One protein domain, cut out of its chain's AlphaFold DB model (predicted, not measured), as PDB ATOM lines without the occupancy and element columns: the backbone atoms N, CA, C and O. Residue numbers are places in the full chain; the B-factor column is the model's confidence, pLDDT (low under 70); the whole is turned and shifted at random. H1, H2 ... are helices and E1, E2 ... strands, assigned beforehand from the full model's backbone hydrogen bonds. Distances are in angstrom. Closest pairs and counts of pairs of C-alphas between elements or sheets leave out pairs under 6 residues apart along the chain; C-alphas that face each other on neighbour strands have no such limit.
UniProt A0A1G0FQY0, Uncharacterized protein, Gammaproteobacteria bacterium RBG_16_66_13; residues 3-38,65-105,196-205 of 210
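This is residues 3 to 38, 65 to 105 and 196 to 205 of the 210 residues of an uncharacterized protein of Gammaproteobacteria bacterium RBG_16_66_13 (UniProt A0A1G0FQY0). With little regular structure, this is a small, strongly twisted sheet of four short strands, grazed by helix H1 near E2, with a long looped link, residues 75 to 91. Chain order is E1, H1, E2, E3, E4; the sheet, E1 E3 E2 E4, is antiparallel. The printed part has 87 residues, 32 in named elements, class mixed, compact: radius of gyration of the C-alphas 13.5 A, spans 39 by 30 by 25 A.

Find C-alpha 9 at (92.342, 51.519, 157.430), where E1, residues 9 to 13, starts its 13.4 A. E3, residues 92 to 97, runs 16.2 A; E2, residues 69 to 74, 14.0 A; H1, residues 23 to 34, 17.6 A. E4, residues 202 to 204, runs 6.1 A to (79.502, 58.629, 149.062).

Within hydrogen-bond range find N 13 and O 92, 3.1 A, for E1 and E3; N 71 and O 95, 2.9 A, for the hairpin E2 and E3; N 73 and O 203, 3.0 A, for E2 and E4. H1 only grazes the sheet, its closest C-alphas to E2 being Leu 27 and Val 70, 6.9 A; 6 of its 8 O i to N i+4 pairs are within range.

Cuts leave C-alphas 38 and 65 9.2 A apart, 105 and 196 14.1 A. The link E2 to E3 is long. In this model, pLDDT is under 70 for 32 residues, among them 19 to 38.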
ATOM      1  N   VAL A   3      96.282  52.794 160.124       87.81
ATOM      2  CA  VAL A   3      95.611  51.633 160.727       87.81
ATOM      3  C   VAL A   3      94.997  52.057 162.057       87.81
ATOM      4  O   VAL A   3      95.690  52.549 162.943       87.81
ATOM      5  N   LEU A   4      93.692  51.894 162.212       86.12
ATOM      6  CA  LEU A   4      93.002  52.137 163.470       86.12
ATOM      7  C   LEU A   4      93.194  50.968 164.449       86.12
ATOM      8  O   LEU A   4      93.458  49.846 164.021       86.12
ATOM      9  N   PRO A   5      92.996  51.188 165.764       83.25
ATOM     10  CA  PRO A   5      93.071  50.120 166.765       83.25
ATOM     11  C   PRO A   5      92.142  48.920 166.514       83.25
ATOM     12  O   PRO A   5      92.414  47.834 167.011       83.25
ATOM     13  N   ASP A   6      91.053  49.105 165.764       83.50
ATOM     14  CA  ASP A   6      90.114  48.041 165.382       83.50
ATOM     15  C   ASP A   6      90.470  47.344 164.055       83.50
ATOM     16  O   ASP A   6      89.682  46.555 163.537       83.50
ATOM     17  N   GLY A   7      91.644  47.641 163.492       83.50
ATOM     18  CA  GLY A   7      92.141  47.063 162.245       83.50
ATOM     19  C   GLY A   7      91.619  47.738 160.974       83.50
ATOM     20  O   GLY A   7      92.088  47.406 159.887       83.50
ATOM     21  N   ARG A   8      90.692  48.704 161.063       85.06
ATOM     22  CA  ARG A   8      90.246  49.462 159.883       85.06
ATOM     23  C   ARG A   8      91.356  50.371 159.369       85.06
ATOM     24  O   ARG A   8      92.123  50.931 160.146       85.06
ATOM     25  N   VAL A   9      91.396  50.590 158.057       85.12
ATOM     26  CA  VAL A   9      92.342  51.519 157.430       85.12
ATOM     27  C   VAL A   9      91.617  52.778 156.978       85.12
ATOM     28  O   VAL A   9      90.565  52.710 156.347       85.12
ATOM     29  N   LEU A  10      92.193  53.934 157.301       85.94
ATOM     30  CA  LEU A  10      91.685  55.240 156.897       85.94
ATOM     31  C   LEU A  10      92.678  55.965 155.997       85.94
ATOM     32  O   LEU A  10      93.881  56.037 156.277       85.94
ATOM     33  N   GLY A  11      92.156  56.589 154.944       85.75
ATOM     34  CA  GLY A  11      92.881  57.652 154.269       85.75
ATOM     35  C   GLY A  11      92.756  58.927 155.094       85.75
ATOM     36  O   GLY A  11      91.691  59.225 155.630       85.75
ATOM     37  N   VAL A  12      93.844  59.680 155.222       85.38
ATOM     38  CA  VAL A  12      93.817  60.984 155.887       85.38
ATOM     39  C   VAL A  12      94.521  61.992 155.008       85.38
ATOM     40  O   VAL A  12      95.619  61.737 154.520       85.38
ATOM     41  N   THR A  13      93.877  63.135 154.828       86.25
ATOM     42  CA  THR A  13      94.424  64.298 154.131       86.25
ATOM     43  C   THR A  13      94.037  65.566 154.887       86.25
ATOM     44  O   THR A  13      93.192  65.524 155.786       86.25
ATOM     45  N   ALA A  14      94.655  66.695 154.555       83.50
ATOM     46  CA  ALA A  14      94.203  67.986 155.063       83.50
ATOM     47  C   ALA A  14      92.858  68.361 154.426       83.50
ATOM     48  O   ALA A  14      92.622  68.062 153.254       83.50
ATOM     49  N   ALA A  15      91.969  69.019 155.170       80.00
ATOM     50  CA  ALA A  15      90.649  69.358 154.636       80.00
ATOM     51  C   ALA A  15      90.752  70.368 153.489       80.00
ATOM     52  O   ALA A  15      90.010  70.270 152.518       80.00
ATOM     53  N   HIS A  16      91.706  71.298 153.567       80.75
ATOM     54  CA  HIS A  16      91.949  72.275 152.505       80.75
ATOM     55  C   HIS A  16      92.492  71.673 151.197       80.75
ATOM     56  O   HIS A  16      92.558  72.384 150.201       80.75
ATOM     57  N   ASN A  17      92.878  70.391 151.183       78.00
ATOM     58  CA  ASN A  17      93.202  69.688 149.941       78.00
ATOM     59  C   ASN A  17      91.941  69.244 149.179       78.00
ATOM     60  O   ASN A  17      92.052  68.825 148.031       78.00
ATOM     61  N   LEU A  18      90.763  69.273 149.813       70.50
ATOM     62  CA  LEU A  18      89.512  68.874 149.182       70.50
ATOM     63  C   LEU A  18      88.858  70.072 148.491       70.50
ATOM     64  O   LEU A  18      88.275  70.932 149.153       70.50
ATOM     65  N   ASP A  19      88.901  70.098 147.160       61.78
ATOM     66  CA  ASP A  19      87.994  70.938 146.379       61.78
ATOM     67  C   ASP A  19      86.664  70.196 146.192       61.78
ATOM     68  O   ASP A  19      86.525  69.298 145.359       61.78
ATOM     69  N   LEU A  20      85.675  70.537 147.021       54.88
ATOM     70  CA  LEU A  20      84.354  69.899 147.002       54.88
ATOM     71  C   LEU A  20      83.528  70.259 145.750       54.88
ATOM     72  O   LEU A  20      82.459  69.688 145.561       54.88
ATOM     73  N   GLY A  21      84.010  71.171 144.895       45.44
ATOM     74  CA  GLY A  21      83.410  71.472 143.592       45.44
ATOM     75  C   GLY A  21      83.825  70.519 142.462       45.44
ATOM     76  O   GLY A  21      83.249  70.590 141.380       45.44
ATOM     77  N   GLY A  22      84.798  69.626 142.696       43.25
ATOM     78  CA  GLY A  22      85.407  68.775 141.668       43.25
ATOM     79  C   GLY A  22      85.756  67.370 142.162       43.25
ATOM     80  O   GLY A  22      86.888  66.923 141.997       43.25
ATOM     81  N   ALA A  23      84.796  66.661 142.764       43.97
ATOM     82  CA  ALA A  23      85.003  65.328 143.352       43.97
ATOM     83  C   ALA A  23      85.683  64.313 142.401       43.97
ATOM     84  O   ALA A  23      86.490  63.503 142.853       43.97
ATOM     85  N   ALA A  24      85.439  64.409 141.087       42.38
ATOM     86  CA  ALA A  24      86.097  63.585 140.070       42.38
ATOM     87  C   ALA A  24      87.614  63.853 139.954       42.38
ATOM     88  O   ALA A  24      88.406  62.916 139.899       42.38
ATOM     89  N   GLN A  25      88.050  65.118 140.019       44.31
ATOM     90  CA  GLN A  25      89.477  65.472 139.957       44.31
ATOM     91  C   GLN A  25      90.238  65.038 141.218       44.31
ATOM     92  O   GLN A  25      91.437  64.762 141.162       44.31
ATOM     93  N   LEU A  26      89.545  64.956 142.358       46.12
ATOM     94  CA  LEU A  26      90.124  64.500 143.618       46.12
ATOM     95  C   LEU A  26      90.491  63.007 143.576       46.12
ATOM     96  O   LEU A  26      91.543  62.614 144.086       46.12
ATOM     97  N   LEU A  27      89.639  62.189 142.951       47.06
ATOM     98  CA  LEU A  27      89.855  60.750 142.775       47.06
ATOM     99  C   LEU A  27      90.993  60.461 141.791       47.06
ATOM    100  O   LEU A  27      91.843  59.618 142.090       47.06
ATOM    101  N   ASP A  28      91.080  61.210 140.691       40.38
ATOM    102  CA  ASP A  28      92.183  61.084 139.732       40.38
ATOM    103  C   ASP A  28      93.535  61.433 140.382       40.38
ATOM    104  O   ASP A  28      94.515  60.703 140.230       40.38
ATOM    105  N   GLN A  29      93.594  62.494 141.198       43.84
ATOM    106  CA  GLN A  29      94.831  62.899 141.880       43.84
ATOM    107  C   GLN A  29      95.267  61.953 143.012       43.84
ATOM    108  O   GLN A  29      96.467  61.831 143.270       43.84
ATOM    109  N   LEU A  30      94.329  61.306 143.712       43.28
ATOM    110  CA  LEU A  30      94.631  60.342 144.778       43.28
ATOM    111  C   LEU A  30      95.060  58.980 144.210       43.28
ATOM    112  O   LEU A  30      96.036  58.411 144.702       43.28
ATOM    113  N   THR A  31      94.409  58.506 143.142       39.75
ATOM    114  CA  THR A  31      94.757  57.256 142.435       39.75
ATOM    115  C   THR A  31      96.170  57.319 141.840       39.75
ATOM    116  O   THR A  31      96.963  56.395 142.022       39.75
ATOM    117  N   LEU A  32      96.548  58.456 141.238       32.12
ATOM    118  CA  LEU A  32      97.885  58.684 140.663       32.12
ATOM    119  C   LEU A  32      99.033  58.665 141.691       32.12
ATOM    120  O   LEU A  32     100.176  58.411 141.323       32.12
ATOM    121  N   ARG A  33      98.769  58.927 142.978       39.03
ATOM    122  CA  ARG A  33      99.822  59.009 144.014       39.03
ATOM    123  C   ARG A  33     100.113  57.684 144.705       39.03
ATOM    124  O   ARG A  33     101.200  57.526 145.248       39.03
ATOM    125  N   ILE A  34      99.174  56.741 144.681       42.25
ATOM    126  CA  ILE A  34      99.375  55.403 145.255       42.25
ATOM    127  C   ILE A  34     100.185  54.515 144.288       42.25
ATOM    128  O   ILE A  34     100.932  53.653 144.738       42.25
ATOM    129  N   ALA A  35     100.121  54.773 142.975       35.97
ATOM    130  CA  ALA A  35     100.814  53.986 141.951       35.97
ATOM    131  C   ALA A  35     102.341  54.230 141.843       35.97
ATOM    132  O   ALA A  35     103.052  53.353 141.369       35.97
ATOM    133  N   ASN A  36     102.878  55.363 142.319       35.59
ATOM    134  CA  ASN A  36     104.299  55.729 142.127       35.59
ATOM    135  C   ASN A  36     105.246  55.270 143.262       35.59
ATOM    136  O   ASN A  36     106.346  55.797 143.403       35.59
ATOM    137  N   GLY A  37     104.820  54.330 144.114       36.97
ATOM    138  CA  GLY A  37     105.558  53.911 145.314       36.97
ATOM    139  C   GLY A  37     106.627  52.828 145.124       36.97
ATOM    140  O   GLY A  37     107.220  52.423 146.120       36.97
ATOM    141  N   ASN A  38     106.878  52.353 143.901       40.50
ATOM    142  CA  ASN A  38     107.803  51.249 143.638       40.50
ATOM    143  C   ASN A  38     108.922  51.662 142.672       40.50
ATOM    144  O   ASN A  38     108.817  51.437 141.474       40.50
ATOM    145  N   GLN A  65      98.148  49.215 140.934       40.81
ATOM    146  CA  GLN A  65      99.216  48.636 141.770       40.81
ATOM    147  C   GLN A  65      99.032  48.849 143.281       40.81
ATOM    148  O   GLN A  65      99.852  48.421 144.082       40.81
ATOM    149  N   ALA A  66      97.868  49.344 143.694       53.59
ATOM    150  CA  ALA A  66      97.236  48.915 144.935       53.59
ATOM    151  C   ALA A  66      95.731  48.891 144.673       53.59
ATOM    152  O   ALA A  66      95.194  49.859 144.138       53.59
ATOM    153  N   GLY A  67      95.035  47.810 145.025       65.00
ATOM    154  CA  GLY A  67      93.582  47.688 144.842       65.00
ATOM    155  C   GLY A  67      92.756  48.626 145.731       65.00
ATOM    156  O   GLY A  67      91.614  48.302 146.025       65.00
ATOM    157  N   ILE A  68      93.337  49.736 146.203       73.44
ATOM    158  CA  ILE A  68      92.745  50.668 147.157       73.44
ATOM    159  C   ILE A  68      92.063  51.801 146.399       73.44
ATOM    160  O   ILE A  68      92.719  52.583 145.711       73.44
ATOM    161  N   GLN A  69      90.758  51.926 146.580       81.19
ATOM    162  CA  GLN A  69      89.942  52.990 146.014       81.19
ATOM    163  C   GLN A  69      89.402  53.890 147.119       81.19
ATOM    164  O   GLN A  69      88.988  53.421 148.180       81.19
ATOM    165  N   VAL A  70      89.385  55.197 146.870       82.19
ATOM    166  CA  VAL A  70      88.669  56.145 147.728       82.19
ATOM    167  C   VAL A  70      87.203  56.127 147.312       82.19
ATOM    168  O   VAL A  70      86.863  56.557 146.216       82.19
ATOM    169  N   VAL A  71      86.327  55.644 148.188       83.00
ATOM    170  CA  VAL A  71      84.895  55.459 147.876       83.00
ATOM    171  C   VAL A  71      83.996  56.498 148.537       83.00
ATOM    172  O   VAL A  71      82.796  56.579 148.269       83.00
ATOM    173  N   GLY A  72      84.556  57.305 149.434       84.50
ATOM    174  CA  GLY A  72      83.764  58.212 150.244       84.50
ATOM    175  C   GLY A  72      84.582  59.024 151.230       84.50
ATOM    176  O   GLY A  72      85.809  58.933 151.307       84.50
ATOM    177  N   LEU A  73      83.851  59.767 152.052       84.75
ATOM    178  CA  LEU A  73      84.365  60.418 153.246       84.75
ATOM    179  C   LEU A  73      83.736  59.795 154.493       84.75
ATOM    180  O   LEU A  73      82.547  59.463 154.520       84.75
ATOM    181  N   HIS A  74      84.536  59.668 155.545       82.62
ATOM    182  CA  HIS A  74      84.041  59.432 156.893       82.62
ATOM    183  C   HIS A  74      83.653  60.781 157.500       82.62
ATOM    184  O   HIS A  74      84.514  61.534 157.954       82.62
ATOM    185  N   GLY A  75      82.348  61.072 157.457       83.38
ATOM    186  CA  GLY A  75      81.769  62.341 157.884       83.38
ATOM    187  C   GLY A  75      82.183  63.543 157.037       83.38
ATOM    188  O   GLY A  75      82.760  63.421 155.956       83.38
ATOM    189  N   ALA A  76      81.834  64.734 157.523       83.12
ATOM    190  CA  ALA A  76      82.170  65.977 156.841       83.12
ATOM    191  C   ALA A  76      83.667  66.300 157.003       83.12
ATOM    192  O   ALA A  76      84.204  66.148 158.108       83.12
ATOM    193  N   PRO A  77      84.333  66.819 155.955       85.25
ATOM    194  CA  PRO A  77      85.654  67.407 156.095       85.25
ATOM    195  C   PRO A  77      85.670  68.464 157.192       85.25
ATOM    196  O   PRO A  77      84.708  69.205 157.412       85.25
ATOM    197  N   GLY A  78      86.807  68.547 157.864       84.12
ATOM    198  CA  GLY A  78      87.109  69.645 158.750       84.12
ATOM    199  C   GLY A  78      87.225  70.985 158.013       84.12
ATOM    200  O   GLY A  78      86.935  71.111 156.824       84.12
ATOM    201  N   ARG A  79      87.645  72.025 158.730       82.81
ATOM    202  CA  ARG A  79      87.850  73.357 158.154       82.81
ATOM    203  C   ARG A  79      89.182  73.911 158.614       82.81
ATOM    204  O   ARG A  79      89.395  74.069 159.814       82.81
ATOM    205  N   ALA A  80      90.025  74.280 157.656       78.69
ATOM    206  CA  ALA A  80      91.189  75.103 157.933       78.69
ATOM    207  C   ALA A  80      90.735  76.416 158.583       78.69
ATOM    208  O   ALA A  80      89.896  77.148 158.042       78.69
ATOM    209  N   ARG A  81      91.275  76.731 159.761       77.69
ATOM    210  CA  ARG A  81      91.045  78.035 160.381       77.69
ATOM    211  C   ARG A  81      92.030  79.026 159.780       77.69
ATOM    212  O   ARG A  81      93.234  78.867 159.924       77.69
ATOM    213  N   ARG A  82      91.510  80.069 159.122       61.41
ATOM    214  CA  ARG A  82      92.326  81.097 158.445       61.41
ATOM    215  C   ARG A  82      93.267  81.852 159.393       61.41
ATOM    216  O   ARG A  82      94.273  82.380 158.940       61.41
ATOM    217  N   PHE A  83      92.946  81.886 160.688       61.56
ATOM    218  CA  PHE A  83      93.736  82.545 161.723       61.56
ATOM    219  C   PHE A  83      93.652  81.721 163.010       61.56
ATOM    220  O   PHE A  83      92.585  81.634 163.621       61.56
ATOM    221  N   GLY A  84      94.747  81.084 163.417       60.78
ATOM    222  CA  GLY A  84      94.791  80.381 164.695       60.78
ATOM    223  C   GLY A  84      95.915  79.362 164.810       60.78
ATOM    224  O   GLY A  84      96.406  78.834 163.821       60.78
ATOM    225  N   LEU A  85      96.280  79.069 166.058       76.88
ATOM    226  CA  LEU A  85      97.189  77.978 166.423       76.88
ATOM    227  C   LEU A  85      96.463  76.620 166.523       76.88
ATOM    228  O   LEU A  85      97.076  75.617 166.882       76.88
ATOM    229  N   ASP A  86      95.157  76.607 166.231       87.44
ATOM    230  CA  ASP A  86      94.301  75.426 166.275       87.44
ATOM    231  C   ASP A  86      94.230  74.735 164.912       87.44
ATOM    232  O   ASP A  86      93.422  75.067 164.043       87.44
ATOM    233  N   LEU A  87      95.099  73.746 164.766       88.44
ATOM    234  CA  LEU A  87      95.227  72.847 163.632       88.44
ATOM    235  C   LEU A  87      94.297  71.636 163.748       88.44
ATOM    236  O   LEU A  87      94.080  70.938 162.764       88.44
ATOM    237  N   SER A  88      93.704  71.380 164.921       84.81
ATOM    238  CA  SER A  88      92.955  70.147 165.216       84.81
ATOM    239  C   SER A  88      91.772  69.875 164.275       84.81
ATOM    240  O   SER A  88      91.268  68.753 164.206       84.81
ATOM    241  N   SER A  89      91.331  70.894 163.533       85.50
ATOM    242  CA  SER A  89      90.161  70.858 162.661       85.50
ATOM    243  C   SER A  89      90.465  70.761 161.166       85.50
ATOM    244  O   SER A  89      89.520  70.587 160.409       85.50
ATOM    245  N   ASP A  90      91.721  70.813 160.720       87.50
ATOM    246  CA  ASP A  90      92.053  70.814 159.287       87.50
ATOM    247  C   ASP A  90      92.382  69.414 158.751       87.50
ATOM    248  O   ASP A  90      93.518  69.091 158.426       87.50
ATOM    249  N   HIS A  91      91.385  68.539 158.688       88.38
ATOM    250  CA  HIS A  91      91.565  67.188 158.159       88.38
ATOM    251  C   HIS A  91      90.302  66.669 157.488       88.38
ATOM    252  O   HIS A  91      89.186  67.062 157.830       88.38
ATOM    253  N   ALA A  92      90.483  65.716 156.588       88.31
ATOM    254  CA  ALA A  92      89.424  64.887 156.055       88.31
ATOM    255  C   ALA A  92      89.805  63.414 156.187       88.31
ATOM    256  O   ALA A  92      90.966  63.034 156.009       88.31
ATOM    257  N   LEU A  93      88.809  62.599 156.523       89.12
ATOM    258  CA  LEU A  93      88.943  61.159 156.659       89.12
ATOM    259  C   LEU A  93      88.329  60.513 155.419       89.12
ATOM    260  O   LEU A  93      87.140  60.678 155.156       89.12
ATOM    261  N   LEU A  94      89.143  59.807 154.646       87.38
ATOM    262  CA  LEU A  94      88.728  59.142 153.419       87.38
ATOM    263  C   LEU A  94      88.295  57.713 153.748       87.38
ATOM    264  O   LEU A  94      89.014  56.990 154.447       87.38
ATOM    265  N   ALA A  95      87.136  57.318 153.232       84.62
ATOM    266  CA  ALA A  95      86.702  55.931 153.228       84.62
ATOM    267  C   ALA A  95      87.402  55.209 152.079       84.62
ATOM    268  O   ALA A  95      87.320  55.641 150.927       84.62
ATOM    269  N   LEU A  96      88.103  54.132 152.417       85.06
ATOM    270  CA  LEU A  96      88.856  53.323 151.472       85.06
ATOM    271  C   LEU A  96      88.189  51.956 151.312       85.06
ATOM    272  O   LEU A  96      87.699  51.389 152.290       85.06
ATOM    273  N   GLU A  97      88.204  51.425 150.097       82.56
ATOM    274  CA  GLU A  97      87.899  50.026 149.788       82.56
ATOM    275  C   GLU A  97      89.112  49.373 149.141       82.56
ATOM    276  O   GLU A  97      89.848  50.042 148.426       82.56
ATOM    277  N   GLY A  98      89.327  48.084 149.410       79.62
ATOM    278  CA  GLY A  98      90.490  47.340 148.927       79.62
ATOM    279  C   GLY A  98      91.486  46.946 150.014       79.62
ATOM    280  O   GLY A  98      91.339  47.293 151.187       79.62
ATOM    281  N   GLU A  99      92.504  46.187 149.616       77.38
ATOM    282  CA  GLU A  99      93.537  45.677 150.517       77.38
ATOM    283  C   GLU A  99      94.688  46.680 150.664       77.38
ATOM    284  O   GLU A  99      95.312  47.084 149.685       77.38
ATOM    285  N   ALA A 100      94.977  47.075 151.907       70.38
ATOM    286  CA  ALA A 100      96.006  48.063 152.239       70.38
ATOM    287  C   ALA A 100      97.279  47.458 152.855       70.38
ATOM    288  O   ALA A 100      98.023  48.163 153.548       70.38
ATOM    289  N   ALA A 101      97.513  46.158 152.647       67.75
ATOM    290  CA  ALA A 101      98.622  45.427 153.251       67.75
ATOM    291  C   ALA A 101      99.969  46.124 152.979       67.75
ATOM    292  O   ALA A 101     100.316  46.420 151.839       67.75
ATOM    293  N   GLY A 102     100.708  46.434 154.049       70.81
ATOM    294  CA  GLY A 102     102.031  47.071 153.980       70.81
ATOM    295  C   GLY A 102     102.048  48.579 153.690       70.81
ATOM    296  O   GLY A 102     103.113  49.185 153.754       70.81
ATOM    297  N   LEU A 103     100.900  49.212 153.423       74.88
ATOM    298  CA  LEU A 103     100.828  50.629 153.027       74.88
ATOM    299  C   LEU A 103     100.278  51.560 154.125       74.88
ATOM    300  O   LEU A 103     100.208  52.784 153.955       74.88
ATOM    301  N   ALA A 104      99.843  50.994 155.250       83.62
ATOM    302  CA  ALA A 104      99.215  51.729 156.337       83.62
ATOM    303  C   ALA A 104     100.150  51.856 157.546       83.62
ATOM    304  O   ALA A 104     100.812  50.904 157.949       83.62
ATOM    305  N   LEU A 105     100.198  53.059 158.123       89.88
ATOM    306  CA  LEU A 105     101.046  53.368 159.268       89.88
ATOM    307  C   LEU A 105     100.255  53.254 160.572       89.88
ATOM    308  O   LEU A 105      99.070  53.594 160.627       89.88
ATOM    309  N   GLY A 196      88.142  58.840 163.487       78.81
ATOM    310  CA  GLY A 196      88.060  57.594 162.724       78.81
ATOM    311  C   GLY A 196      87.355  56.461 163.478       78.81
ATOM    312  O   GLY A 196      86.634  55.652 162.891       78.81
ATOM    313  N   MET A 197      87.537  56.430 164.799       78.50
ATOM    314  CA  MET A 197      86.870  55.492 165.701       78.50
ATOM    315  C   MET A 197      85.408  55.865 165.960       78.50
ATOM    316  O   MET A 197      84.614  54.990 166.296       78.50
ATOM    317  N   SER A 198      85.023  57.133 165.785       79.00
ATOM    318  CA  SER A 198      83.617  57.527 165.880       79.00
ATOM    319  C   SER A 198      82.813  56.994 164.689       79.00
ATOM    320  O   SER A 198      83.279  57.012 163.549       79.00
ATOM    321  N   VAL A 199      81.590  56.517 164.945       61.91
ATOM    322  CA  VAL A 199      80.663  56.097 163.885       61.91
ATOM    323  C   VAL A 199      80.208  57.348 163.141       61.91
ATOM    324  O   VAL A 199      79.307  58.054 163.586       61.91
ATOM    325  N   GLN A 200      80.865  57.654 162.025       65.75
ATOM    326  CA  GLN A 200      80.450  58.733 161.137       65.75
ATOM    327  C   GLN A 200      79.762  58.135 159.910       65.75
ATOM    328  O   GLN A 200      80.299  57.186 159.328       65.75
ATOM    329  N   PRO A 201      78.586  58.658 159.512       68.25
ATOM    330  CA  PRO A 201      77.942  58.223 158.285       68.25
ATOM    331  C   PRO A 201      78.908  58.424 157.116       68.25
ATOM    332  O   PRO A 201      79.586  59.453 157.015       68.25
ATOM    333  N   ARG A 202      78.999  57.409 156.256       72.56
ATOM    334  CA  ARG A 202      79.761  57.509 155.013       72.56
ATOM    335  C   ARG A 202      79.006  58.438 154.076       72.56
ATOM    336  O   ARG A 202      77.829  58.210 153.806       72.56
ATOM    337  N   VAL A 203      79.689  59.460 153.582       74.19
ATOM    338  CA  VAL A 203      79.183  60.287 152.487       74.19
ATOM    339  C   VAL A 203      79.831  59.749 151.218       74.19
ATOM    340  O   VAL A 203      81.052  59.829 151.070       74.19
ATOM    341  N   GLY A 204      79.031  59.118 150.357       69.81
ATOM    342  CA  GLY A 204      79.502  58.629 149.062       69.81
ATOM    343  C   GLY A 204      79.922  59.796 148.172       69.81
ATOM    344  O   GLY A 204      79.274  60.841 148.186       69.81
ATOM    345  N   LEU A 205      81.007  59.626 147.414       64.31
ATOM    346  CA  LEU A 205      81.478  60.648 146.465       64.31
ATOM    347  C   LEU A 205      80.637  60.691 145.178       64.31
ATOM    348  O   LEU A 205      80.637  61.708 144.496       64.31
TER     349      LEU A 205